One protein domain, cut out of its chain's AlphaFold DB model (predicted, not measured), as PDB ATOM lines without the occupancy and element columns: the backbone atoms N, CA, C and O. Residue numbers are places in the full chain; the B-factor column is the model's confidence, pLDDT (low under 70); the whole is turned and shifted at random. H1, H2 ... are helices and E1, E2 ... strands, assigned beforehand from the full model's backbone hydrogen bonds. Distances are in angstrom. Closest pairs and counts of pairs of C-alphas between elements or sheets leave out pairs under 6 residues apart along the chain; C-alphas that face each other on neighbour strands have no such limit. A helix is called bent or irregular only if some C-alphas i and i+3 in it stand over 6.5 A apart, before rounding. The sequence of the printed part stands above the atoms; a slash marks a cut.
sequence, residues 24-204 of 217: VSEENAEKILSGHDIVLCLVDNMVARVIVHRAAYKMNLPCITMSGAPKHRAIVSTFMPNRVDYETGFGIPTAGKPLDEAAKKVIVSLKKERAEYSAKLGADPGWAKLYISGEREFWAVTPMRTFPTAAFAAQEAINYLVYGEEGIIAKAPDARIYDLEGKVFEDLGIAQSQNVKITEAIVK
ATOM      1  N   VAL A  24      39.357  -2.890 -18.663       94.19
ATOM      2  CA  VAL A  24      39.600  -3.829 -17.562       94.19
ATOM      3  C   VAL A  24      38.285  -4.169 -16.850       94.19
ATOM      4  O   VAL A  24      37.481  -3.288 -16.538       94.19
ATOM      5  N   SER A  25      38.078  -5.451 -16.586       95.81
ATOM      6  CA  SER A  25      36.892  -6.021 -15.953       95.81
ATOM      7  C   SER A  25      37.295  -7.125 -14.972       95.81
ATOM      8  O   SER A  25      38.440  -7.580 -14.967       95.81
ATOM      9  N   GLU A  26      36.360  -7.580 -14.133       96.06
ATOM     10  CA  GLU A  26      36.614  -8.719 -13.235       96.06
ATOM     11  C   GLU A  26      36.938 -10.013 -14.002       96.06
ATOM     12  O   GLU A  26      37.617 -10.881 -13.463       96.06
ATOM     13  N   GLU A  27      36.507 -10.124 -15.262       97.00
ATOM     14  CA  GLU A  27      36.700 -11.307 -16.105       97.00
ATOM     15  C   GLU A  27      38.078 -11.344 -16.782       97.00
ATOM     16  O   GLU A  27      38.624 -12.425 -17.003       97.00
ATOM     17  N   ASN A  28      38.654 -10.183 -17.123       97.50
ATOM     18  CA  ASN A  28      39.909 -10.113 -17.882       97.50
ATOM     19  C   ASN A  28      41.126  -9.650 -17.061       97.50
ATOM     20  O   ASN A  28      42.252  -9.863 -17.510       97.50
ATOM     21  N   ALA A  29      40.940  -9.067 -15.871       97.62
ATOM     22  CA  ALA A  29      42.034  -8.449 -15.120       97.62
ATOM     23  C   ALA A  29      43.169  -9.430 -14.795       97.62
ATOM     24  O   ALA A  29      44.327  -9.129 -15.063       97.62
ATOM     25  N   GLU A  30      42.859 -10.622 -14.283       97.88
ATOM     26  CA  GLU A  30      43.888 -11.609 -13.920       97.88
ATOM     27  C   GLU A  30      44.675 -12.094 -15.150       97.88
ATOM     28  O   GLU A  30      45.892 -12.263 -15.100       97.88
ATOM     29  N   LYS A  31      44.004 -12.227 -16.300       97.44
ATOM     30  CA  LYS A  31      44.659 -12.554 -17.572       97.44
ATOM     31  C   LYS A  31      45.591 -11.432 -18.032       97.44
ATOM     32  O   LYS A  31      46.693 -11.724 -18.478       97.44
ATOM     33  N   ILE A  32      45.155 -10.173 -17.931       96.75
ATOM     34  CA  ILE A  32      45.953  -9.001 -18.324       96.75
ATOM     35  C   ILE A  32      47.207  -8.879 -17.451       96.75
ATOM     36  O   ILE A  32      48.276  -8.579 -17.970       96.75
ATOM     37  N   LEU A  33      47.088  -9.122 -16.144       97.00
ATOM     38  CA  LEU A  33      48.196  -8.979 -15.194       97.00
ATOM     39  C   LEU A  33      49.144 -10.191 -15.165       97.00
ATOM     40  O   LEU A  33      50.230 -10.110 -14.597       97.00
ATOM     41  N   SER A  34      48.766 -11.314 -15.773       96.81
ATOM     42  CA  SER A  34      49.568 -12.542 -15.756       96.81
ATOM     43  C   SER A  34      50.955 -12.340 -16.371       96.81
ATOM     44  O   SER A  34      51.099 -11.668 -17.390       96.81
ATOM     45  N   GLY A  35      51.978 -12.914 -15.733       96.12
ATOM     46  CA  GLY A  35      53.370 -12.844 -16.189       96.12
ATOM     47  C   GLY A  35      54.094 -11.520 -15.916       96.12
ATOM     48  O   GLY A  35      55.226 -11.376 -16.363       96.12
ATOM     49  N   HIS A  36      53.474 -10.573 -15.205       97.44
ATOM     50  CA  HIS A  36      54.109  -9.314 -14.807       97.44
ATOM     51  C   HIS A  36      54.702  -9.412 -13.397       97.44
ATOM     52  O   HIS A  36      54.142 -10.093 -12.544       97.44
ATOM     53  N   ASP A  37      55.781  -8.671 -13.133       97.62
ATOM     54  CA  ASP A  37      56.404  -8.591 -11.801       97.62
ATOM     55  C   ASP A  37      55.762  -7.523 -10.903       97.62
ATOM     56  O   ASP A  37      55.773  -7.622  -9.676       97.62
ATOM     57  N   ILE A  38      55.212  -6.469 -11.510       97.88
ATOM     58  CA  ILE A  38      54.620  -5.327 -10.813       97.88
ATOM     59  C   ILE A  38      53.560  -4.643 -11.676       97.88
ATOM     60  O   ILE A  38      53.644  -4.633 -12.904       97.88
ATOM     61  N   VAL A  39      52.569  -4.029 -11.026       98.12
ATOM     62  CA  VAL A  39      51.471  -3.316 -11.687       98.12
ATOM     63  C   VAL A  39      51.534  -1.822 -11.381       98.12
ATOM     64  O   VAL A  39      51.606  -1.420 -10.222       98.12
ATOM     65  N   LEU A  40      51.439  -0.985 -12.417       97.25
ATOM     66  CA  LEU A  40      51.223   0.458 -12.284       97.25
ATOM     67  C   LEU A  40      49.767   0.781 -12.647       97.25
ATOM     68  O   LEU A  40      49.397   0.885 -13.815       97.25
ATOM     69  N   CYS A  41      48.921   0.955 -11.635       95.56
ATOM     70  CA  CYS A  41      47.507   1.284 -11.791       95.56
ATOM     71  C   CYS A  41      47.318   2.803 -11.950       95.56
ATOM     72  O   CYS A  41      47.129   3.540 -10.978       95.56
ATOM     73  N   LEU A  42      47.379   3.280 -13.200       90.44
ATOM     74  CA  LEU A  42      47.310   4.710 -13.552       90.44
ATOM     75  C   LEU A  42      45.966   5.128 -14.183       90.44
ATOM     76  O   LEU A  42      45.867   6.184 -14.805       90.44
ATOM     77  N   VAL A  43      44.921   4.311 -14.029       88.50
ATOM     78  CA  VAL A  43      43.580   4.581 -14.580       88.50
ATOM     79  C   VAL A  43      42.831   5.621 -13.745       88.50
ATOM     80  O   VAL A  43      43.047   5.737 -12.542       88.50
ATOM     81  N   ASP A  44      41.914   6.382 -14.333       83.62
ATOM     82  CA  ASP A  44      41.097   7.393 -13.642       83.62
ATOM     83  C   ASP A  44      39.723   6.867 -13.179       83.62
ATOM     84  O   ASP A  44      39.102   7.427 -12.270       83.62
ATOM     85  N   ASN A  45      39.265   5.752 -13.745       87.75
ATOM     86  CA  ASN A  45      38.042   5.071 -13.341       87.75
ATOM     87  C   ASN A  45      38.230   4.337 -11.996       87.75
ATOM     88  O   ASN A  45      38.978   3.367 -11.903       87.75
ATOM     89  N   MET A  46      37.525   4.772 -10.943       88.50
ATOM     90  CA  MET A  46      37.653   4.181  -9.601       88.50
ATOM     91  C   MET A  46      37.206   2.714  -9.515       88.50
ATOM     92  O   MET A  46      37.784   1.969  -8.729       88.50
ATOM     93  N   VAL A  47      36.228   2.282 -10.315       93.50
ATOM     94  CA  VAL A  47      35.812   0.869 -10.360       93.50
ATOM     95  C   VAL A  47      36.925   0.026 -10.983       93.50
ATOM     96  O   VAL A  47      37.324  -0.980 -10.405       93.50
ATOM     97  N   ALA A  48      37.508   0.490 -12.092       94.25
ATOM     98  CA  ALA A  48      38.662  -0.152 -12.716       94.25
ATOM     99  C   ALA A  48      39.861  -0.245 -11.757       94.25
ATOM    100  O   ALA A  48      40.514  -1.284 -11.700       94.25
ATOM    101  N   ARG A  49      40.120   0.794 -10.945       94.38
ATOM    102  CA  ARG A  49      41.161   0.740  -9.899       94.38
ATOM    103  C   ARG A  49      40.908  -0.398  -8.918       94.38
ATOM    104  O   ARG A  49      41.823  -1.167  -8.650       94.38
ATOM    105  N   VAL A  50      39.681  -0.517  -8.403       96.31
ATOM    106  CA  VAL A  50      39.314  -1.598  -7.475       96.31
ATOM    107  C   VAL A  50      39.524  -2.965  -8.125       96.31
ATOM    108  O   VAL A  50      40.146  -3.828  -7.513       96.31
ATOM    109  N   ILE A  51      39.090  -3.143  -9.374       97.62
ATOM    110  CA  ILE A  51      39.278  -4.389 -10.134       97.62
ATOM    111  C   ILE A  51      40.766  -4.745 -10.253       97.62
ATOM    112  O   ILE A  51      41.164  -5.847  -9.881       97.62
ATOM    113  N   VAL A  52      41.599  -3.802 -10.706       97.81
ATOM    114  CA  VAL A  52      43.048  -4.010 -10.876       97.81
ATOM    115  C   VAL A  52      43.719  -4.336  -9.544       97.81
ATOM    116  O   VAL A  52      44.514  -5.269  -9.474       97.81
ATOM    117  N   HIS A  53      43.388  -3.613  -8.471       97.56
ATOM    118  CA  HIS A  53      43.974  -3.862  -7.154       97.56
ATOM    119  C   HIS A  53      43.546  -5.207  -6.561       97.56
ATOM    120  O   HIS A  53      44.381  -5.895  -5.979       97.56
ATOM    121  N   ARG A  54      42.281  -5.615  -6.731       97.00
ATOM    122  CA  ARG A  54      41.818  -6.946  -6.312       97.00
ATOM    123  C   ARG A  54      42.524  -8.054  -7.088       97.00
ATOM    124  O   ARG A  54      42.964  -9.021  -6.474       97.00
ATOM    125  N   ALA A  55      42.655  -7.913  -8.407       97.62
ATOM    126  CA  ALA A  55      43.358  -8.886  -9.241       97.62
ATOM    127  C   ALA A  55      44.842  -8.987  -8.854       97.62
ATOM    128  O   ALA A  55      45.326 -10.083  -8.586       97.62
ATOM    129  N   ALA A  56      45.537  -7.854  -8.711       97.81
ATOM    130  CA  ALA A  56      46.931  -7.826  -8.270       97.81
ATOM    131  C   ALA A  56      47.113  -8.483  -6.890       97.81
ATOM    132  O   ALA A  56      48.009  -9.304  -6.718       97.81
ATOM    133  N   TYR A  57      46.219  -8.198  -5.936       95.81
ATOM    134  CA  TYR A  57      46.241  -8.816  -4.609       95.81
ATOM    135  C   TYR A  57      46.113 -10.345  -4.679       95.81
ATOM    136  O   TYR A  57      46.932 -11.055  -4.098       95.81
ATOM    137  N   LYS A  58      45.140 -10.869  -5.441       95.38
ATOM    138  CA  LYS A  58      44.962 -12.321  -5.638       95.38
ATOM    139  C   LYS A  58      46.178 -12.987  -6.283       95.38
ATOM    140  O   LYS A  58      46.493 -14.125  -5.959       95.38
ATOM    141  N   MET A  59      46.839 -12.282  -7.197       97.12
ATOM    142  CA  MET A  59      48.005 -12.774  -7.934       97.12
ATOM    143  C   MET A  59      49.326 -12.552  -7.194       97.12
ATOM    144  O   MET A  59      50.384 -12.844  -7.743       97.12
ATOM    145  N   ASN A  60      49.276 -12.049  -5.955       96.50
ATOM    146  CA  ASN A  60      50.450 -11.728  -5.151       96.50
ATOM    147  C   ASN A  60      51.398 -10.717  -5.838       96.50
ATOM    148  O   ASN A  60      52.617 -10.811  -5.707       96.50
ATOM    149  N   LEU A  61      50.831  -9.744  -6.560       97.75
ATOM    150  CA  LEU A  61      51.564  -8.689  -7.258       97.75
ATOM    151  C   LEU A  61      51.511  -7.368  -6.479       97.75
ATOM    152  O   LEU A  61      50.422  -6.938  -6.078       97.75
ATOM    153  N   PRO A  62      52.644  -6.664  -6.313       97.88
ATOM    154  CA  PRO A  62      52.622  -5.276  -5.880       97.88
ATOM    155  C   PRO A  62      51.877  -4.411  -6.896       97.88
ATOM    156  O   PRO A  62      52.060  -4.539  -8.110       97.88
ATOM    157  N   CYS A  63      51.054  -3.492  -6.397       98.25
ATOM    158  CA  CYS A  63      50.279  -2.592  -7.239       98.25
ATOM    159  C   CYS A  63      50.472  -1.141  -6.804       98.25
ATOM    160  O   CYS A  63      49.991  -0.710  -5.751       98.25
ATOM    161  N   ILE A  64      51.186  -0.382  -7.631       97.69
ATOM    162  CA  ILE A  64      51.439   1.044  -7.445       97.69
ATOM    163  C   ILE A  64      50.223   1.810  -7.946       97.69
ATOM    164  O   ILE A  64      49.788   1.640  -9.082       97.69
ATOM    165  N   THR A  65      49.686   2.688  -7.111       93.94
ATOM    166  CA  THR A  65      48.555   3.547  -7.453       93.94
ATOM    167  C   THR A  65      48.960   5.007  -7.411       93.94
ATOM    168  O   THR A  65      49.851   5.407  -6.655       93.94
ATOM    169  N   MET A  66      48.245   5.822  -8.181       88.31
ATOM    170  CA  MET A  66      48.330   7.271  -8.079       88.31
ATOM    171  C   MET A  66      46.965   7.906  -7.805       88.31
ATOM    172  O   MET A  66      45.912   7.480  -8.292       88.31
ATOM    173  N   SER A  67      46.975   8.991  -7.045       81.94
ATOM    174  CA  SER A  67      45.814   9.851  -6.832       81.94
ATOM    175  C   SER A  67      46.236  11.320  -6.853       81.94
ATOM    176  O   SER A  67      47.408  11.652  -7.041       81.94
ATOM    177  N   GLY A  68      45.274  12.220  -6.696       74.75
ATOM    178  CA  GLY A  68      45.563  13.637  -6.540       74.75
ATOM    179  C   GLY A  68      44.322  14.512  -6.510       74.75
ATOM    180  O   GLY A  68      43.206  14.019  -6.655       74.75
ATOM    181  N   ALA A  69      44.594  15.817  -6.432       65.81
ATOM    182  CA  ALA A  69      43.711  16.959  -6.152       65.81
ATOM    183  C   ALA A  69      43.764  17.391  -4.680       65.81
ATOM    184  O   ALA A  69      43.927  16.548  -3.801       65.81
ATOM    185  N   PRO A  70      43.512  18.661  -4.358       62.22
ATOM    186  CA  PRO A  70      43.881  19.920  -5.014       62.22
ATOM    187  C   PRO A  70      44.879  20.745  -4.169       62.22
ATOM    188  O   PRO A  70      45.255  20.319  -3.084       62.22
ATOM    189  N   LYS A  71      45.351  21.910  -4.650       62.72
ATOM    190  CA  LYS A  71      45.183  22.417  -6.035       62.72
ATOM    191  C   LYS A  71      46.136  21.736  -7.015       62.72
ATOM    192  O   LYS A  71      45.765  21.464  -8.152       62.72
ATOM    193  N   HIS A  72      47.292  21.304  -6.531       75.31
ATOM    194  CA  HIS A  72      48.299  20.596  -7.320       75.31
ATOM    195  C   HIS A  72      48.857  19.375  -6.571       75.31
ATOM    196  O   HIS A  72      50.009  18.989  -6.749       75.31
ATOM    197  N   ARG A  73      48.022  18.745  -5.733       78.19
ATOM    198  CA  ARG A  73      48.413  17.579  -4.941       78.19
ATOM    199  C   ARG A  73      48.582  16.319  -5.789       78.19
ATOM    200  O   ARG A  73      47.680  15.954  -6.548       78.19
ATOM    201  N   ALA A  74      49.691  15.625  -5.580       79.62
ATOM    202  CA  ALA A  74      50.020  14.313  -6.117       79.62
ATOM    203  C   ALA A  74      50.150  13.301  -4.972       79.62
ATOM    204  O   ALA A  74      50.694  13.629  -3.921       79.62
ATOM    205  N   ILE A  75      49.645  12.083  -5.170       83.94
ATOM    206  CA  ILE A  75      49.759  10.986  -4.203       83.94
ATOM    207  C   ILE A  75      50.210   9.728  -4.941       83.94
ATOM    208  O   ILE A  75      49.603   9.381  -5.953       83.94
ATOM    209  N   VAL A  76      51.224   9.039  -4.421       90.25
ATOM    210  CA  VAL A  76      51.669   7.715  -4.881       90.25
ATOM    211  C   VAL A  76      51.774   6.776  -3.686       90.25
ATOM    212  O   VAL A  76      52.289   7.159  -2.638       90.25
ATOM    213  N   SER A  77      51.275   5.553  -3.832       92.38
ATOM    214  CA  SER A  77      51.397   4.501  -2.820       92.38
ATOM    215  C   SER A  77      51.457   3.132  -3.483       92.38
ATOM    216  O   SER A  77      50.845   2.920  -4.532       92.38
ATOM    217  N   THR A  78      52.175   2.211  -2.856       96.00
ATOM    218  CA  THR A  78      52.401   0.851  -3.334       96.00
ATOM    219  C   THR A  78      51.688  -0.133  -2.418       96.00
ATOM    220  O   THR A  78      52.019  -0.258  -1.238       96.00
ATOM    221  N   PHE A  79      50.702  -0.846  -2.958       95.94
ATOM    222  CA  PHE A  79      49.952  -1.870  -2.238       95.94
ATOM    223  C   PHE A  79      50.647  -3.213  -2.393       95.94
ATOM    224  O   PHE A  79      50.691  -3.763  -3.493       95.94
ATOM    225  N   MET A  80      51.186  -3.721  -1.285       95.25
ATOM    226  CA  MET A  80      51.788  -5.050  -1.219       95.25
ATOM    227  C   MET A  80      50.715  -6.103  -0.895       95.25
ATOM    228  O   MET A  80      49.820  -5.828  -0.091       95.25
ATOM    229  N   PRO A  81      50.802  -7.319  -1.459       88.19
ATOM    230  CA  PRO A  81      49.797  -8.372  -1.270       88.19
ATOM    231  C   PRO A  81      49.713  -8.915   0.170       88.19
ATOM    232  O   PRO A  81      48.695  -9.459   0.581       88.19
ATOM    233  N   ASN A  82      50.757  -8.732   0.976       87.25
ATOM    234  CA  ASN A  82      50.834  -9.128   2.387       87.25
ATOM    235  C   ASN A  82      50.466  -7.990   3.365       87.25
ATOM    236  O   ASN A  82      50.686  -8.114   4.573       87.25
ATOM    237  N   ARG A  83      49.944  -6.864   2.863       88.94
ATOM    238  CA  ARG A  83      49.612  -5.662   3.643       88.94
ATOM    239  C   ARG A  83      48.141  -5.275   3.478       88.94
ATOM    240  O   ARG A  83      47.313  -6.083   3.067       88.94
ATOM    241  N   VAL A  84      47.805  -4.047   3.880       90.75
ATOM    242  CA  VAL A  84      46.467  -3.473   3.713       90.75
ATOM    243  C   VAL A  84      46.056  -3.510   2.240       90.75
ATOM    244  O   VAL A  84      46.854  -3.171   1.367       90.75
ATOM    245  N   ASP A  85      44.815  -3.898   1.960       91.75
ATOM    246  CA  ASP A  85      44.269  -3.848   0.608       91.75
ATOM    247  C   ASP A  85      43.913  -2.410   0.193       91.75
ATOM    248  O   ASP A  85      43.790  -1.501   1.021       91.75
ATOM    249  N   TYR A  86      43.738  -2.197  -1.112       92.56
ATOM    250  CA  TYR A  86      43.437  -0.884  -1.688       92.56
ATOM    251  C   TYR A  86      42.193  -0.230  -1.095       92.56
ATOM    252  O   TYR A  86      42.209   0.951  -0.743       92.56
ATOM    253  N   GLU A  87      41.109  -0.989  -0.980       92.06
ATOM    254  CA  GLU A  87      39.835  -0.452  -0.534       92.06
ATOM    255  C   GLU A  87      39.920  -0.067   0.941       92.06
ATOM    256  O   GLU A  87      39.574   1.061   1.286       92.06
ATOM    257  N   THR A  88      40.488  -0.923   1.793       89.69
ATOM    258  CA  THR A  88      40.744  -0.602   3.204       89.69
ATOM    259  C   THR A  88      41.687   0.594   3.351       89.69
ATOM    260  O   THR A  88      41.392   1.516   4.112       89.69
ATOM    261  N   GLY A  89      42.789   0.634   2.594       86.62
ATOM    262  CA  GLY A  89      43.770   1.721   2.646       86.62
ATOM    263  C   GLY A  89      43.174   3.084   2.288       86.62
ATOM    264  O   GLY A  89      43.508   4.087   2.914       86.62
ATOM    265  N   PHE A  90      42.242   3.116   1.331       83.62
ATOM    266  CA  PHE A  90      41.546   4.324   0.883       83.62
ATOM    267  C   PHE A  90      40.174   4.548   1.543       83.62
ATOM    268  O   PHE A  90      39.469   5.484   1.147       83.62
ATOM    269  N   GLY A  91      39.773   3.715   2.507       84.31
ATOM    270  CA  GLY A  91      38.471   3.807   3.173       84.31
ATOM    271  C   GLY A  91      37.271   3.607   2.236       84.31
ATOM    272  O   GLY A  91      36.229   4.229   2.426       84.31
ATOM    273  N   ILE A  92      37.415   2.787   1.194       88.12
ATOM    274  CA  ILE A  92      36.339   2.438   0.266       88.12
ATOM    275  C   ILE A  92      35.501   1.315   0.906       88.12
ATOM    276  O   ILE A  92      36.026   0.230   1.164       88.12
ATOM    277  N   PRO A  93      34.195   1.518   1.162       89.38
ATOM    278  CA  PRO A  93      33.374   0.609   1.975       89.38
ATOM    279  C   PRO A  93      32.897  -0.654   1.226       89.38
ATOM    280  O   PRO A  93      31.830  -1.208   1.525       89.38
ATOM    281  N   THR A  94      33.678  -1.112   0.248       93.19
ATOM    282  CA  THR A  94      33.415  -2.286  -0.595       93.19
ATOM    283  C   THR A  94      34.439  -3.411  -0.394       93.19
ATOM    284  O   THR A  94      34.232  -4.499  -0.929       93.19
ATOM    285  N   ALA A  95      35.469  -3.201   0.439       89.88
ATOM    286  CA  ALA A  95      36.466  -4.215   0.788       89.88
ATOM    287  C   ALA A  95      35.811  -5.533   1.246       89.88
ATOM    288  O   ALA A  95      34.893  -5.532   2.072       89.88
ATOM    289  N   GLY A  96      36.263  -6.655   0.677       88.00
ATOM    290  CA  GLY A  96      35.749  -7.998   0.979       88.00
ATOM    291  C   GLY A  96      34.326  -8.294   0.482       88.00
ATOM    292  O   GLY A  96      33.828  -9.393   0.707       88.00
ATOM    293  N   LYS A  97      33.660  -7.349  -0.195       93.56
ATOM    294  CA  LYS A  97      32.308  -7.530  -0.750       93.56
ATOM    295  C   LYS A  97      32.359  -7.794  -2.259       93.56
ATOM    296  O   LYS A  97      33.265  -7.279  -2.926       93.56
ATOM    297  N   PRO A  98      31.385  -8.530  -2.829       94.50
ATOM    298  CA  PRO A  98      31.223  -8.632  -4.279       94.50
ATOM    299  C   PRO A  98      31.141  -7.247  -4.933       94.50
ATOM    300  O   PRO A  98      30.546  -6.330  -4.365       94.50
ATOM    301  N   LEU A  99      31.737  -7.084  -6.116       95.12
ATOM    302  CA  LEU A  99      31.690  -5.827  -6.869       95.12
ATOM    303  C   LEU A  99      30.425  -5.761  -7.745       95.12
ATOM    304  O   LEU A  99      30.479  -5.531  -8.950       95.12
ATOM    305  N   ASP A 100      29.268  -5.983  -7.129       95.44
ATOM    306  CA  ASP A 100      27.972  -5.890  -7.798       95.44
ATOM    307  C   ASP A 100      27.596  -4.434  -8.153       95.44
ATOM    308  O   ASP A 100      28.303  -3.468  -7.843       95.44
ATOM    309  N   GLU A 101      26.450  -4.247  -8.809       95.12
ATOM    310  CA  GLU A 101      25.970  -2.913  -9.195       95.12
ATOM    311  C   GLU A 101      25.742  -1.974  -7.999       95.12
ATOM    312  O   GLU A 101      25.858  -0.754  -8.142       95.12
ATOM    313  N   ALA A 102      25.449  -2.502  -6.805       94.69
ATOM    314  CA  ALA A 102      25.316  -1.683  -5.606       94.69
ATOM    315  C   ALA A 102      26.690  -1.180  -5.135       94.69
ATOM    316  O   ALA A 102      26.852   0.018  -4.886       94.69
ATOM    317  N   ALA A 103      27.701  -2.051  -5.094       94.44
ATOM    318  CA  ALA A 103      29.078  -1.687  -4.769       94.44
ATOM    319  C   ALA A 103      29.654  -0.675  -5.774       94.44
ATOM    320  O   ALA A 103      30.233   0.339  -5.374       94.44
ATOM    321  N   LYS A 104      29.428  -0.882  -7.079       94.25
ATOM    322  CA  LYS A 104      29.846   0.065  -8.126       94.25
ATOM    323  C   LYS A 104      29.213   1.444  -7.930       94.25
ATOM    324  O   LYS A 104      29.918   2.450  -8.012       94.25
ATOM    325  N   LYS A 105      27.917   1.515  -7.600       93.38
ATOM    326  CA  LYS A 105      27.234   2.786  -7.291       93.38
ATOM    327  C   LYS A 105      27.839   3.496  -6.081       93.38
ATOM    328  O   LYS A 105      28.018   4.710  -6.132       93.38
ATOM    329  N   VAL A 106      28.205   2.758  -5.032       92.81
ATOM    330  CA  VAL A 106      28.888   3.321  -3.854       92.81
ATOM    331  C   VAL A 106      30.243   3.922  -4.236       92.81
ATOM    332  O   VAL A 106      30.539   5.057  -3.864       92.81
ATOM    333  N   ILE A 107      31.041   3.213  -5.038       90.88
ATOM    334  CA  ILE A 107      32.338   3.704  -5.528       90.88
ATOM    335  C   ILE A 107      32.163   4.973  -6.376       90.88
ATOM    336  O   ILE A 107      32.913   5.939  -6.221       90.88
ATOM    337  N   VAL A 108      31.156   4.999  -7.254       88.81
ATOM    338  CA  VAL A 108      30.838   6.168  -8.088       88.81
ATOM    339  C   VAL A 108      30.345   7.353  -7.247       88.81
ATOM    340  O   VAL A 108      30.715   8.486  -7.545       88.81
ATOM    341  N   SER A 109      29.571   7.127  -6.180       88.62
ATOM    342  CA  SER A 109      29.175   8.193  -5.241       88.62
ATOM    343  C   SER A 109      30.391   8.798  -4.549       88.62
ATOM    344  O   SER A 109      30.598  10.009  -4.597       88.62
ATOM    345  N   LEU A 110      31.268   7.944  -4.011       86.56
ATOM    346  CA  LEU A 110      32.489   8.368  -3.330       86.56
ATOM    347  C   LEU A 110      33.396   9.204  -4.248       86.56
ATOM    348  O   LEU A 110      34.019  10.172  -3.812       86.56
ATOM    349  N   LYS A 111      33.448   8.859  -5.540       84.06
ATOM    350  CA  LYS A 111      34.153   9.630  -6.577       84.06
ATOM    351  C   LYS A 111      33.631  11.071  -6.671       84.06
ATOM    352  O   LYS A 111      34.438  11.997  -6.761       84.06
ATOM    353  N   LYS A 112      32.308  11.268  -6.625       86.25
ATOM    354  CA  LYS A 112      31.667  12.597  -6.668       86.25
ATOM    355  C   LYS A 112      31.887  13.377  -5.376       86.25
ATOM    356  O   LYS A 112      32.323  14.522  -5.436       86.25
ATOM    357  N   GLU A 113      31.698  12.737  -4.227       87.19
ATOM    358  CA  GLU A 113      31.941  13.341  -2.908       87.19
ATOM    359  C   GLU A 113      33.385  13.852  -2.774       87.19
ATOM    360  O   GLU A 113      33.632  14.966  -2.306       87.19
ATOM    361  N   ARG A 114      34.363  13.077  -3.265       85.00
ATOM    362  CA  ARG A 114      35.775  13.489  -3.297       85.00
ATOM    363  C   ARG A 114      36.021  14.687  -4.215       85.00
ATOM    364  O   ARG A 114      36.871  15.519  -3.893       85.00
ATOM    365  N   ALA A 115      35.306  14.795  -5.334       84.56
ATOM    366  CA  ALA A 115      35.406  15.942  -6.237       84.56
ATOM    367  C   ALA A 115      34.780  17.211  -5.629       84.56
ATOM    368  O   ALA A 115      35.383  18.281  -5.694       84.56
ATOM    369  N   GLU A 116      33.628  17.089  -4.965       85.81
ATOM    370  CA  GLU A 116      33.002  18.185  -4.212       85.81
ATOM    371  C   GLU A 116      33.913  18.705  -3.103       85.81
ATOM    372  O   GLU A 116      34.095  19.911  -2.939       85.81
ATOM    373  N   TYR A 117      34.511  17.792  -2.338       83.12
ATOM    374  CA  TYR A 117      35.453  18.157  -1.290       83.12
ATOM    375  C   TYR A 117      36.720  18.803  -1.866       83.12
ATOM    376  O   TYR A 117      37.174  19.832  -1.372       83.12
ATOM    377  N   SER A 118      37.229  18.271  -2.979       81.88
ATOM    378  CA  SER A 118      38.344  18.864  -3.720       81.88
ATOM    379  C   SER A 118      38.056  20.314  -4.138       81.88
ATOM    380  O   SER A 118      38.912  21.180  -3.982       81.88
ATOM    381  N   ALA A 119      36.843  20.627  -4.601       84.12
ATOM    382  CA  ALA A 119      36.459  22.004  -4.932       84.12
ATOM    383  C   ALA A 119      36.557  22.951  -3.722       84.12
ATOM    384  O   ALA A 119      37.029  24.079  -3.856       84.12
ATOM    385  N   LYS A 120      36.188  22.480  -2.523       84.38
ATOM    386  CA  LYS A 120      36.304  23.254  -1.270       84.38
ATOM    387  C   LYS A 120      37.758  23.524  -0.871       84.38
ATOM    388  O   LYS A 120      38.020  24.498  -0.175       84.38
ATOM    389  N   LEU A 121      38.687  22.679  -1.318       78.06
ATOM    390  CA  LEU A 121      40.124  22.775  -1.053       78.06
ATOM    391  C   LEU A 121      40.917  23.474  -2.176       78.06
ATOM    392  O   LEU A 121      42.141  23.375  -2.223       78.06
ATOM    393  N   GLY A 122      40.244  24.167  -3.098       79.81
ATOM    394  CA  GLY A 122      40.901  24.954  -4.147       79.81
ATOM    395  C   GLY A 122      41.108  24.224  -5.476       79.81
ATOM    396  O   GLY A 122      41.859  24.714  -6.319       79.81
ATOM    397  N   ALA A 123      40.452  23.076  -5.707       81.94
ATOM    398  CA  ALA A 123      40.313  22.563  -7.074       81.94
ATOM    399  C   ALA A 123      39.492  23.537  -7.922       81.94
ATOM    400  O   ALA A 123      38.625  24.237  -7.399       81.94
ATOM    401  N   ASP A 124      39.710  23.511  -9.238       84.19
ATOM    402  CA  ASP A 124      38.921  24.298 -10.182       84.19
ATOM    403  C   ASP A 124      37.410  23.995 -10.035       84.19
ATOM    404  O   ASP A 124      36.983  22.853 -10.265       84.19
ATOM    405  N   PRO A 125      36.579  24.987  -9.659       84.81
ATOM    406  CA  PRO A 125      35.147  24.772  -9.465       84.81
ATOM    407  C   PRO A 125      34.416  24.398 -10.760       84.81
ATOM    408  O   PRO A 125      33.427  23.664 -10.714       84.81
ATOM    409  N   GLY A 126      34.902  24.876 -11.914       87.38
ATOM    410  CA  GLY A 126      34.346  24.547 -13.228       87.38
ATOM    411  C   GLY A 126      34.493  23.062 -13.549       87.38
ATOM    412  O   GLY A 126      33.515  22.395 -13.891       87.38
ATOM    413  N   TRP A 127      35.694  22.517 -13.352       87.44
ATOM    414  CA  TRP A 127      35.969  21.089 -13.431       87.44
ATOM    415  C   TRP A 127      35.073  20.306 -12.482       87.44
ATOM    416  O   TRP A 127      34.409  19.380 -12.937       87.44
ATOM    417  N   ALA A 128      35.033  20.671 -11.197       86.25
ATOM    418  CA  ALA A 128      34.260  19.926 -10.210       86.25
ATOM    419  C   ALA A 128      32.781  19.854 -10.610       86.25
ATOM    420  O   ALA A 128      32.204  18.770 -10.615       86.25
ATOM    421  N   LYS A 129      32.195  20.979 -11.046       88.56
ATOM    422  CA  LYS A 129      30.812  21.037 -11.533       88.56
ATOM    423  C   LYS A 129      30.563  20.058 -12.686       88.56
ATOM    424  O   LYS A 129      29.659  19.234 -12.577       88.56
ATOM    425  N   LEU A 130      31.370  20.125 -13.749       87.81
ATOM    426  CA  LEU A 130      31.237  19.248 -14.926       87.81
ATOM    427  C   LEU A 130      31.466  17.773 -14.573       87.81
ATOM    428  O   LEU A 130      30.831  16.872 -15.116       87.81
ATOM    429  N   TYR A 131      32.383  17.518 -13.644       84.56
ATOM    430  CA  TYR A 131      32.714  16.176 -13.195       84.56
ATOM    431  C   TYR A 131      31.580  15.528 -12.397       84.56
ATOM    432  O   TYR A 131      31.237  14.364 -12.599       84.56
ATOM    433  N   ILE A 132      30.967  16.297 -11.496       85.94
ATOM    434  CA  ILE A 132      29.856  15.847 -10.653       85.94
ATOM    435  C   ILE A 132      28.587  15.640 -11.492       85.94
ATOM    436  O   ILE A 132      27.870  14.652 -11.271       85.94
ATOM    437  N   SER A 133      28.326  16.527 -12.463       87.19
ATOM    438  CA  SER A 133      27.180  16.409 -13.376       87.19
ATOM    439  C   SER A 133      27.315  15.249 -14.364       87.19
ATOM    440  O   SER A 133      26.310  14.786 -14.895       87.19
ATOM    441  N   GLY A 134      28.529  14.722 -14.554       82.62
ATOM    442  CA  GLY A 134      28.815  13.665 -15.525       82.62
ATOM    443  C   GLY A 134      29.055  14.190 -16.941       82.62
ATOM    444  O   GLY A 134      29.315  13.398 -17.836       82.62
ATOM    445  N   GLU A 135      29.041  15.511 -17.144       82.81
ATOM    446  CA  GLU A 135      29.437  16.155 -18.406       82.81
ATOM    447  C   GLU A 135      30.941  15.999 -18.692       82.81
ATOM    448  O   GLU A 135      31.396  16.204 -19.817       82.81
ATOM    449  N   ARG A 136      31.729  15.622 -17.678       78.62
ATOM    450  CA  ARG A 136      33.147  15.280 -17.798       78.62
ATOM    451  C   ARG A 136      33.462  14.012 -17.015       78.62
ATOM    452  O   ARG A 136      33.310  13.973 -15.801       78.62
ATOM    453  N   GLU A 137      33.983  12.992 -17.691       70.50
ATOM    454  CA  GLU A 137      34.250  11.688 -17.058       70.50
ATOM    455  C   GLU A 137      35.616  11.597 -16.360       70.50
ATOM    456  O   GLU A 137      35.796  10.790 -15.433       70.50
ATOM    457  N   PHE A 138      36.559  12.455 -16.771       69.94
ATOM    458  CA  PHE A 138      37.966  12.383 -16.386       69.94
ATOM    459  C   PHE A 138      38.342  13.322 -15.236       69.94
ATOM    460  O   PHE A 138      37.879  14.464 -15.128       69.94
ATOM    461  N   TRP A 139      39.186  12.804 -14.341       72.38
ATOM    462  CA  TRP A 139      39.672  13.524 -13.162       72.38
ATOM    463  C   TRP A 139      40.504  14.756 -13.576       72.38
ATOM    464  O   TRP A 139      41.034  14.807 -14.685       72.38
ATOM    465  N   ALA A 140      40.645  15.767 -12.710       70.44
ATOM    466  CA  ALA A 140      41.485  16.929 -13.012       70.44
ATOM    467  C   ALA A 140      42.952  16.505 -13.196       70.44
ATOM    468  O   ALA A 140      43.608  16.067 -12.246       70.44
ATOM    469  N   VAL A 141      43.466  16.654 -14.416       69.44
ATOM    470  CA  VAL A 141      44.861  16.383 -14.777       69.44
ATOM    471  C   VAL A 141      45.531  17.717 -15.094       69.44
ATOM    472  O   VAL A 141      45.082  18.445 -15.975       69.44
ATOM    473  N   THR A 142      46.601  18.043 -14.370       74.38
ATOM    474  CA  THR A 142      47.441  19.224 -14.625       74.38
ATOM    475  C   THR A 142      48.886  18.766 -14.774       74.38
ATOM    476  O   THR A 142      49.295  17.940 -13.952       74.38
ATOM    477  N   PRO A 143      49.691  19.320 -15.701       74.56
ATOM    478  CA  PRO A 143      51.101  18.941 -15.859       74.56
ATOM    479  C   PRO A 143      51.882  18.955 -14.539       74.56
ATOM    480  O   PRO A 143      52.595  18.002 -14.234       74.56
ATOM    481  N   MET A 144      51.620  19.971 -13.707       75.88
ATOM    482  CA  MET A 144      52.195  20.151 -12.368       75.88
ATOM    483  C   MET A 144      52.017  18.945 -11.438       75.88
ATOM    484  O   MET A 144      52.857  18.695 -10.587       75.88
ATOM    485  N   ARG A 145      50.947  18.167 -11.611       78.25
ATOM    486  CA  ARG A 145      50.683  16.939 -10.852       78.25
ATOM    487  C   ARG A 145      51.120  15.703 -11.626       78.25
ATOM    488  O   ARG A 145      51.695  14.794 -11.036       78.25
ATOM    489  N   THR A 146      50.795  15.634 -12.915       83.00
ATOM    490  CA  THR A 146      50.996  14.425 -13.719       83.00
ATOM    491  C   THR A 146      52.462  14.028 -13.748       83.00
ATOM    492  O   THR A 146      52.773  12.857 -13.541       83.00
ATOM    493  N   PHE A 147      53.351  15.008 -13.923       85.12
ATOM    494  CA  PHE A 147      54.789  14.779 -13.947       85.12
ATOM    495  C   PHE A 147      55.312  14.150 -12.642       85.12
ATOM    496  O   PHE A 147      55.832  13.035 -12.716       85.12
ATOM    497  N   PRO A 148      55.125  14.750 -11.444       81.56
ATOM    498  CA  PRO A 148      55.594  14.126 -10.209       81.56
ATOM    499  C   PRO A 148      54.902  12.789  -9.923       81.56
ATOM    500  O   PRO A 148      55.576  11.852  -9.508       81.56
ATOM    501  N   THR A 149      53.596  12.632 -10.197       85.75
ATOM    502  CA  THR A 149      52.944  11.319 -10.013       85.75
ATOM    503  C   THR A 149      53.555  10.231 -10.894       85.75
ATOM    504  O   THR A 149      53.752   9.118 -10.417       85.75
ATOM    505  N   ALA A 150      53.873  10.539 -12.155       90.50
ATOM    506  CA  ALA A 150      54.475   9.582 -13.076       90.50
ATOM    507  C   ALA A 150      55.914   9.244 -12.661       90.50
ATOM    508  O   ALA A 150      56.263   8.069 -12.577       90.50
ATOM    509  N   ALA A 151      56.717  10.260 -12.327       90.12
ATOM    510  CA  ALA A 151      58.094  10.077 -11.881       90.12
ATOM    511  C   ALA A 151      58.174   9.243 -10.592       90.12
ATOM    512  O   ALA A 151      58.965   8.307 -10.504       90.12
ATOM    513  N   PHE A 152      57.324   9.529  -9.603       89.81
ATOM    514  CA  PHE A 152      57.318   8.785  -8.345       89.81
ATOM    515  C   PHE A 152      56.778   7.366  -8.507       89.81
ATOM    516  O   PHE A 152      57.348   6.452  -7.917       89.81
ATOM    517  N   ALA A 153      55.743   7.155  -9.325       93.88
ATOM    518  CA  ALA A 153      55.262   5.807  -9.622       93.88
ATOM    519  C   ALA A 153      56.333   4.970 -10.342       93.88
ATOM    520  O   ALA A 153      56.576   3.829  -9.958       93.88
ATOM    521  N   ALA A 154      57.029   5.549 -11.327       95.56
ATOM    522  CA  ALA A 154      58.150   4.889 -11.994       95.56
ATOM    523  C   ALA A 154      59.295   4.580 -11.016       95.56
ATOM    524  O   ALA A 154      59.868   3.497 -11.064       95.56
ATOM    525  N   GLN A 155      59.593   5.494 -10.087       94.69
ATOM    526  CA  GLN A 155      60.609   5.268  -9.063       94.69
ATOM    527  C   GLN A 155      60.244   4.123  -8.110       94.69
ATOM    528  O   GLN A 155      61.109   3.303  -7.824       94.69
ATOM    529  N   GLU A 156      58.992   4.032  -7.634       95.00
ATOM    530  CA  GLU A 156      58.558   2.872  -6.833       95.00
ATOM    531  C   GLU A 156      58.778   1.569  -7.611       95.00
ATOM    532  O   GLU A 156      59.288   0.602  -7.054       95.00
ATOM    533  N   ALA A 157      58.439   1.562  -8.906       97.75
ATOM    534  CA  ALA A 157      58.575   0.379  -9.743       97.75
ATOM    535  C   ALA A 157      60.037  -0.039  -9.927       97.75
ATOM    536  O   ALA A 157      60.377  -1.199  -9.716       97.75
ATOM    537  N   ILE A 158      60.915   0.908 -10.260       97.88
ATOM    538  CA  ILE A 158      62.353   0.650 -10.404       97.88
ATOM    539  C   ILE A 158      62.935   0.148  -9.082       97.88
ATOM    540  O   ILE A 158      63.640  -0.858  -9.065       97.88
ATOM    541  N   ASN A 159      62.616   0.807  -7.968       97.12
ATOM    542  CA  ASN A 159      63.120   0.390  -6.668       97.12
ATOM    543  C   ASN A 159      62.672  -1.029  -6.304       97.12
ATOM    544  O   ASN A 159      63.475  -1.785  -5.765       97.12
ATOM    545  N   TYR A 160      61.423  -1.396  -6.612       97.44
ATOM    546  CA  TYR A 160      60.946  -2.762  -6.420       97.44
ATOM    547  C   TYR A 160      61.753  -3.766  -7.240       97.44
ATOM    548  O   TYR A 160      62.206  -4.776  -6.714       97.44
ATOM    549  N   LEU A 161      61.949  -3.481  -8.527       97.62
ATOM    550  CA  LEU A 161      62.634  -4.393  -9.438       97.62
ATOM    551  C   LEU A 161      64.111  -4.588  -9.067       97.62
ATOM    552  O   LEU A 161      64.657  -5.663  -9.297       97.62
ATOM    553  N   VAL A 162      64.761  -3.575  -8.481       98.00
ATOM    554  CA  VAL A 162      66.179  -3.651  -8.084       98.00
ATOM    555  C   VAL A 162      66.371  -4.183  -6.660       98.00
ATOM    556  O   VAL A 162      67.296  -4.955  -6.419       98.00
ATOM    557  N   TYR A 163      65.527  -3.774  -5.710       97.38
ATOM    558  CA  TYR A 163      65.742  -4.010  -4.274       97.38
ATOM    559  C   TYR A 163      64.615  -4.804  -3.594       97.38
ATOM    560  O   TYR A 163      64.651  -5.013  -2.381       97.38
ATOM    561  N   GLY A 164      63.599  -5.237  -4.341       95.25
ATOM    562  CA  GLY A 164      62.414  -5.898  -3.799       95.25
ATOM    563  C   GLY A 164      61.565  -4.976  -2.917       95.25
ATOM    564  O   GLY A 164      61.557  -3.752  -3.062       95.25
ATOM    565  N   GLU A 165      60.840  -5.564  -1.962       93.62
ATOM    566  CA  GLU A 165      59.957  -4.833  -1.036       93.62
ATOM    567  C   GLU A 165      60.700  -3.789  -0.175       93.62
ATOM    568  O   GLU A 165      60.115  -2.779   0.234       93.62
ATOM    569  N   GLU A 166      61.995  -3.986   0.083       93.31
ATOM    570  CA  GLU A 166      62.817  -3.037   0.845       93.31
ATOM    571  C   GLU A 166      63.106  -1.744   0.071       93.31
ATOM    572  O   GLU A 166      63.324  -0.701   0.684       93.31
ATOM    573  N   GLY A 167      63.036  -1.774  -1.264       94.00
ATOM    574  CA  GLY A 167      63.189  -0.580  -2.099       94.00
ATOM    575  C   GLY A 167      61.961   0.335  -2.124       94.00
ATOM    576  O   GLY A 167      62.074   1.515  -2.472       94.00
ATOM    577  N   ILE A 168      60.782  -0.187  -1.782       93.62
ATOM    578  CA  ILE A 168      59.526   0.567  -1.835       93.62
ATOM    579  C   ILE A 168      59.517   1.638  -0.746       93.62
ATOM    580  O   ILE A 168      59.584   1.331   0.446       93.62
ATOM    581  N   ILE A 169      59.368   2.899  -1.157       91.00
ATOM    582  CA  ILE A 169      59.358   4.039  -0.236       91.00
ATOM    583  C   ILE A 169      57.955   4.217   0.355       91.00
ATOM    584  O   ILE A 169      57.813   4.483   1.544       91.00
ATOM    585  N   ALA A 170      56.908   4.053  -0.459       89.38
ATOM    586  CA  ALA A 170      55.527   4.379  -0.108       89.38
ATOM    587  C   ALA A 170      54.663   3.124   0.105       89.38
ATOM    588  O   ALA A 170      53.643   2.949  -0.562       89.38
ATOM    589  N   LYS A 171      55.072   2.224   1.008       91.06
ATOM    590  CA  LYS A 171      54.334   0.979   1.295       91.06
ATOM    591  C   LYS A 171      52.995   1.289   1.962       91.06
ATOM    592  O   LYS A 171      52.978   1.757   3.097       91.06
ATOM    593  N   ALA A 172      51.876   0.947   1.324       88.94
ATOM    594  CA  ALA A 172      50.551   1.097   1.920       88.94
ATOM    595  C   ALA A 172      50.510   0.471   3.342       88.94
ATOM    596  O   ALA A 172      51.089  -0.602   3.566       88.94
ATOM    597  N   PRO A 173      49.869   1.120   4.336       85.44
ATOM    598  CA  PRO A 173      49.003   2.292   4.224       85.44
ATOM    599  C   PRO A 173      49.742   3.629   4.105       85.44
ATOM    600  O   PRO A 173      49.074   4.644   4.202       85.44
ATOM    601  N   ASP A 174      51.057   3.684   3.928       83.62
ATOM    602  CA  ASP A 174      51.776   4.944   3.741       83.62
ATOM    603  C   ASP A 174      51.722   5.412   2.277       83.62
ATOM    604  O   ASP A 174      51.561   4.616   1.346       83.62
ATOM    605  N   ALA A 175      51.842   6.722   2.060       84.62
ATOM    606  CA  ALA A 175      51.882   7.315   0.727       84.62
ATOM    607  C   ALA A 175      52.890   8.461   0.632       84.62
ATOM    608  O   ALA A 175      53.073   9.235   1.568       84.62
ATOM    609  N   ARG A 176      53.465   8.632  -0.561       83.31
ATOM    610  CA  ARG A 176      54.167   9.853  -0.954       83.31
ATOM    611  C   ARG A 176      53.152  10.885  -1.405       83.31
ATOM    612  O   ARG A 176      52.457  10.669  -2.394       83.31
ATOM    613  N   ILE A 177      53.084  11.999  -0.685       78.75
ATOM    614  CA  ILE A 177      52.200  13.124  -0.989       78.75
ATOM    615  C   ILE A 177      53.061  14.319  -1.350       78.75
ATOM    616  O   ILE A 177      54.020  14.636  -0.653       78.75
ATOM    617  N   TYR A 178      52.695  14.994  -2.427       75.56
ATOM    618  CA  TYR A 178      53.346  16.211  -2.867       75.56
ATOM    619  C   TYR A 178      52.285  17.281  -3.072       75.56
ATOM    620  O   TYR A 178      51.370  17.073  -3.864       75.56
ATOM    621  N   ASP A 179      52.371  18.383  -2.326       73.69
ATOM    622  CA  ASP A 179      51.450  19.517  -2.410       73.69
ATOM    623  C   ASP A 179      52.220  20.765  -2.845       73.69
ATOM    624  O   ASP A 179      53.167  21.201  -2.195       73.69
ATOM    625  N   LEU A 180      51.834  21.306  -3.993       67.12
ATOM    626  CA  LEU A 180      52.597  22.313  -4.726       67.12
ATOM    627  C   LEU A 180      52.233  23.757  -4.354       67.12
ATOM    628  O   LEU A 180      52.835  24.684  -4.886       67.12
ATOM    629  N   GLU A 181      51.282  23.966  -3.438       62.31
ATOM    630  CA  GLU A 181      50.827  25.312  -3.038       62.31
ATOM    631  C   GLU A 181      51.321  25.742  -1.637       62.31
ATOM    632  O   GLU A 181      51.001  26.833  -1.175       62.31
ATOM    633  N   GLY A 182      52.127  24.919  -0.950       50.88
ATOM    634  CA  GLY A 182      52.412  25.061   0.488       50.88
ATOM    635  C   GLY A 182      53.799  25.555   0.936       50.88
ATOM    636  O   GLY A 182      54.077  25.418   2.122       50.88
ATOM    637  N   LYS A 183      54.638  26.150   0.066       44.22
ATOM    638  CA  LYS A 183      56.094  26.441   0.253       44.22
ATOM    639  C   LYS A 183      57.007  25.243  -0.060       44.22
ATOM    640  O   LYS A 183      57.374  24.501   0.841       44.22
ATOM    641  N   VAL A 184      57.423  25.058  -1.318       41.47
ATOM    642  CA  VAL A 184      58.405  24.003  -1.676       41.47
ATOM    643  C   VAL A 184      59.325  24.425  -2.832       41.47
ATOM    644  O   VAL A 184      59.506  23.671  -3.781       41.47
ATOM    645  N   PHE A 185      59.902  25.630  -2.792       42.56
ATOM    646  CA  PHE A 185      61.015  25.952  -3.705       42.56
ATOM    647  C   PHE A 185      62.185  26.730  -3.093       42.56
ATOM    648  O   PHE A 185      63.224  26.787  -3.742       42.56
ATOM    649  N   GLU A 186      62.094  27.250  -1.864       33.06
ATOM    650  CA  GLU A 186      63.219  28.002  -1.276       33.06
ATOM    651  C   GLU A 186      64.057  27.252  -0.238       33.06
ATOM    652  O   GLU A 186      65.170  27.689   0.007       33.06
ATOM    653  N   ASP A 187      63.643  26.082   0.262       32.91
ATOM    654  CA  ASP A 187      64.536  25.238   1.065       32.91
ATOM    655  C   ASP A 187      64.442  23.763   0.655       32.91
ATOM    656  O   ASP A 187      63.470  23.048   0.895       32.91
ATOM    657  N   LEU A 188      65.507  23.368  -0.031       31.00
ATOM    658  CA  LEU A 188      65.994  22.042  -0.382       31.00
ATOM    659  C   LEU A 188      65.516  20.868   0.488       31.00
ATOM    660  O   LEU A 188      65.718  20.828   1.700       31.00
ATOM    661  N   GLY A 189      65.098  19.803  -0.197       26.47
ATOM    662  CA  GLY A 189      65.268  18.445   0.296       26.47
ATOM    663  C   GLY A 189      64.245  17.473  -0.263       26.47
ATOM    664  O   GLY A 189      63.045  17.629  -0.072       26.47
ATOM    665  N   ILE A 190      64.731  16.377  -0.837       35.06
ATOM    666  CA  ILE A 190      64.008  15.127  -1.140       35.06
ATOM    667  C   ILE A 190      63.514  14.441   0.173       35.06
ATOM    668  O   ILE A 190      63.344  13.233   0.267       35.06
ATOM    669  N   ALA A 191      63.265  15.214   1.228       29.47
ATOM    670  CA  ALA A 191      63.054  14.786   2.600       29.47
ATOM    671  C   ALA A 191      61.774  15.411   3.163       29.47
ATOM    672  O   ALA A 191      61.809  16.136   4.149       29.47
ATOM    673  N   GLN A 192      60.634  15.155   2.523       35.69
ATOM    674  CA  GLN A 192      59.325  15.304   3.170       35.69
ATOM    675  C   GLN A 192      58.223  14.511   2.454       35.69
ATOM    676  O   GLN A 192      57.057  14.898   2.458       35.69
ATOM    677  N   SER A 193      58.561  13.331   1.912       40.28
ATOM    678  CA  SER A 193      57.588  12.241   1.833       40.28
ATOM    679  C   SER A 193      57.217  11.850   3.262       40.28
ATOM    680  O   SER A 193      57.753  10.900   3.827       40.28
ATOM    681  N   GLN A 194      56.379  12.657   3.905       39.41
ATOM    682  CA  GLN A 194      55.803  12.280   5.175       39.41
ATOM    683  C   GLN A 194      55.034  10.989   4.907       39.41
ATOM    684  O   GLN A 194      54.127  10.978   4.077       39.41
ATOM    685  N   ASN A 195      55.446   9.909   5.572       42.97
ATOM    686  CA  ASN A 195      54.697   8.664   5.702       42.97
ATOM    687  C   ASN A 195      53.387   8.982   6.430       42.97
ATOM    688  O   ASN A 195      53.241   8.779   7.633       42.97
ATOM    689  N   VAL A 196      52.466   9.614   5.711       42.72
ATOM    690  CA  VAL A 196      51.117   9.883   6.173       42.72
ATOM    691  C   VAL A 196      50.317   8.652   5.797       42.72
ATOM    692  O   VAL A 196      50.292   8.257   4.628       42.72
ATOM    693  N   LYS A 197      49.646   8.056   6.783       48.22
ATOM    694  CA  LYS A 197      48.659   7.010   6.526       48.22
ATOM    695  C   LYS A 197      47.683   7.541   5.470       48.22
ATOM    696  O   LYS A 197      47.116   8.614   5.658       48.22
ATOM    697  N   ILE A 198      47.479   6.816   4.373       51.12
ATOM    698  CA  ILE A 198      46.570   7.133   3.260       51.12
ATOM    699  C   ILE A 198      45.203   7.545   3.805       51.12
ATOM    700  O   ILE A 198      44.604   8.496   3.310       51.12
ATOM    701  N   THR A 199      44.752   6.901   4.885       42.31
ATOM    702  CA  THR A 199      43.563   7.316   5.623       42.31
ATOM    703  C   THR A 199      43.701   8.739   6.154       42.31
ATOM    704  O   THR A 199      42.903   9.568   5.780       42.31
ATOM    705  N   GLU A 200      44.716   9.128   6.916       39.75
ATOM    706  CA  GLU A 200      44.867  10.522   7.377       39.75
ATOM    707  C   GLU A 200      45.068  11.545   6.241       39.75
ATOM    708  O   GLU A 200      44.615  12.681   6.360       39.75
ATOM    709  N   ALA A 201      45.677  11.147   5.124       47.50
ATOM    710  CA  ALA A 201      45.895  11.994   3.949       47.50
ATOM    711  C   ALA A 201      44.629  12.255   3.114       47.50
ATOM    712  O   ALA A 201      44.521  13.278   2.435       47.50
ATOM    713  N   ILE A 202      43.687  11.310   3.149       45.88
ATOM    714  CA  ILE A 202      42.427  11.331   2.389       45.88
ATOM    715  C   ILE A 202      41.230  11.647   3.299       45.88
ATOM    716  O   ILE A 202      40.212  12.136   2.821       45.88
ATOM    717  N   VAL A 203      41.359  11.401   4.609       37.00
ATOM    718  CA  VAL A 203      40.300  11.414   5.640       37.00
ATOM    719  C   VAL A 203      40.508  12.501   6.703       37.00
ATOM    720  O   VAL A 203      39.624  12.660   7.545       37.00
ATOM    721  N   LYS A 204      41.556  13.344   6.671       40.28
ATOM    722  CA  LYS A 204      41.577  14.596   7.473       40.28
ATOM    723  C   LYS A 204      40.579  15.659   6.964       40.28
ATOM    724  O   LYS A 204      40.954  16.796   6.731       40.28
TER     725      LYS A 204
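AT A GLANCE: This is residues 24 to 204 of the 217 residues of the protein "ThiF domain-containing protein" of Candidatus Falkowbacteria bacterium RBG_13_39_14 (UniProt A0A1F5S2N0). A small mixed sheet of four strands is covered by helices on both faces, the long H6 on one and H2 with the short H7 on the other, making three layers. Beyond H2, away from the sheet, the helical hairpin of H4 and H5 packs on H2 through H4, while residues 183 to 191 stick out as a loop. The 181 printed residues hold seven named helices and four named strands in the order H1 E1 H2 E2 E3 H3 H4 H5 H6 E4 H7, class mixed, with sheet order E1 E2 E3 E4. The whole is compact, with a radius of gyration of the C-alphas of 16.2 A and spans of 42 by 41 by 25 A.

HOW THE PARTS SIT: H1, residues 29 to 33, touches residues 51 to 56 of H2, residues 46 to 58; their closest C-alphas, Glu 30 and Ala 55, are 5.4 A apart. E1, residues 39 to 41, H2 and E2, residues 63 to 68, form a strand-helix-strand unit, two parallel neighbour strands with a helix between, with a right-handed crossover; N 41 and O 64 are 2.8 A apart. H2 is on the sheet at a height of 9.2 A. E2 forms an antiparallel hairpin with E3, residues 74 to 79, with N 65 and O 77 at 2.8 A. H3, residues 86 to 89, only grazes the sheet. H4, residues 101 to 120, touches H2 at a steep tilt of 61 degrees, closest at the C-alphas of Val 47 and Lys 104, 6.4 A. H4 and H5, residues 125 to 133, form a helical hairpin at a shallow tilt of 16 degrees; their closest C-alphas, Lys 112 and Ile 132, are 5.5 A apart. H6, residues 143 to 167, lies over E2 and E3 at a height of 7.3 A, on the opposite face from H2. E4, residues 174 to 178, is antiparallel to E3, with N 76 and O 176 at 2.9 A. H7, residues 198 to 203, stands up from the sheet on the same face as H2. Each O i to N i+4 pair is within hydrogen-bond range in H1, H2, H4, H5 and H7, and 17 of 21 in H6; H3 is too short for such a pair.

IN THESE COORDINATES: H1 begins at C-alpha 29 (42.034, -8.449, -15.120). H2 is 18.5 A long, E2 16.9 A, E3 16.6 A, H4 29.2 A and H5 12.2 A. H6, 26.8 A, is irregular, with C-alphas 162 and 165 9.5 A apart and a kink of 94 degrees near residue 161. H7 ends at C-alpha 203 (40.300, 11.414, 5.640).

THE WHOLE: The C-alphas farthest apart, Glu 27 and Glu 186, are 49.7 A apart. The printed part has no cut. The links H3 to H4 and E4 to H7 are long. Mean pLDDT of the printed part is 82.5; residues 69 to 71, 138, 141 and 180 to 204 are under 70.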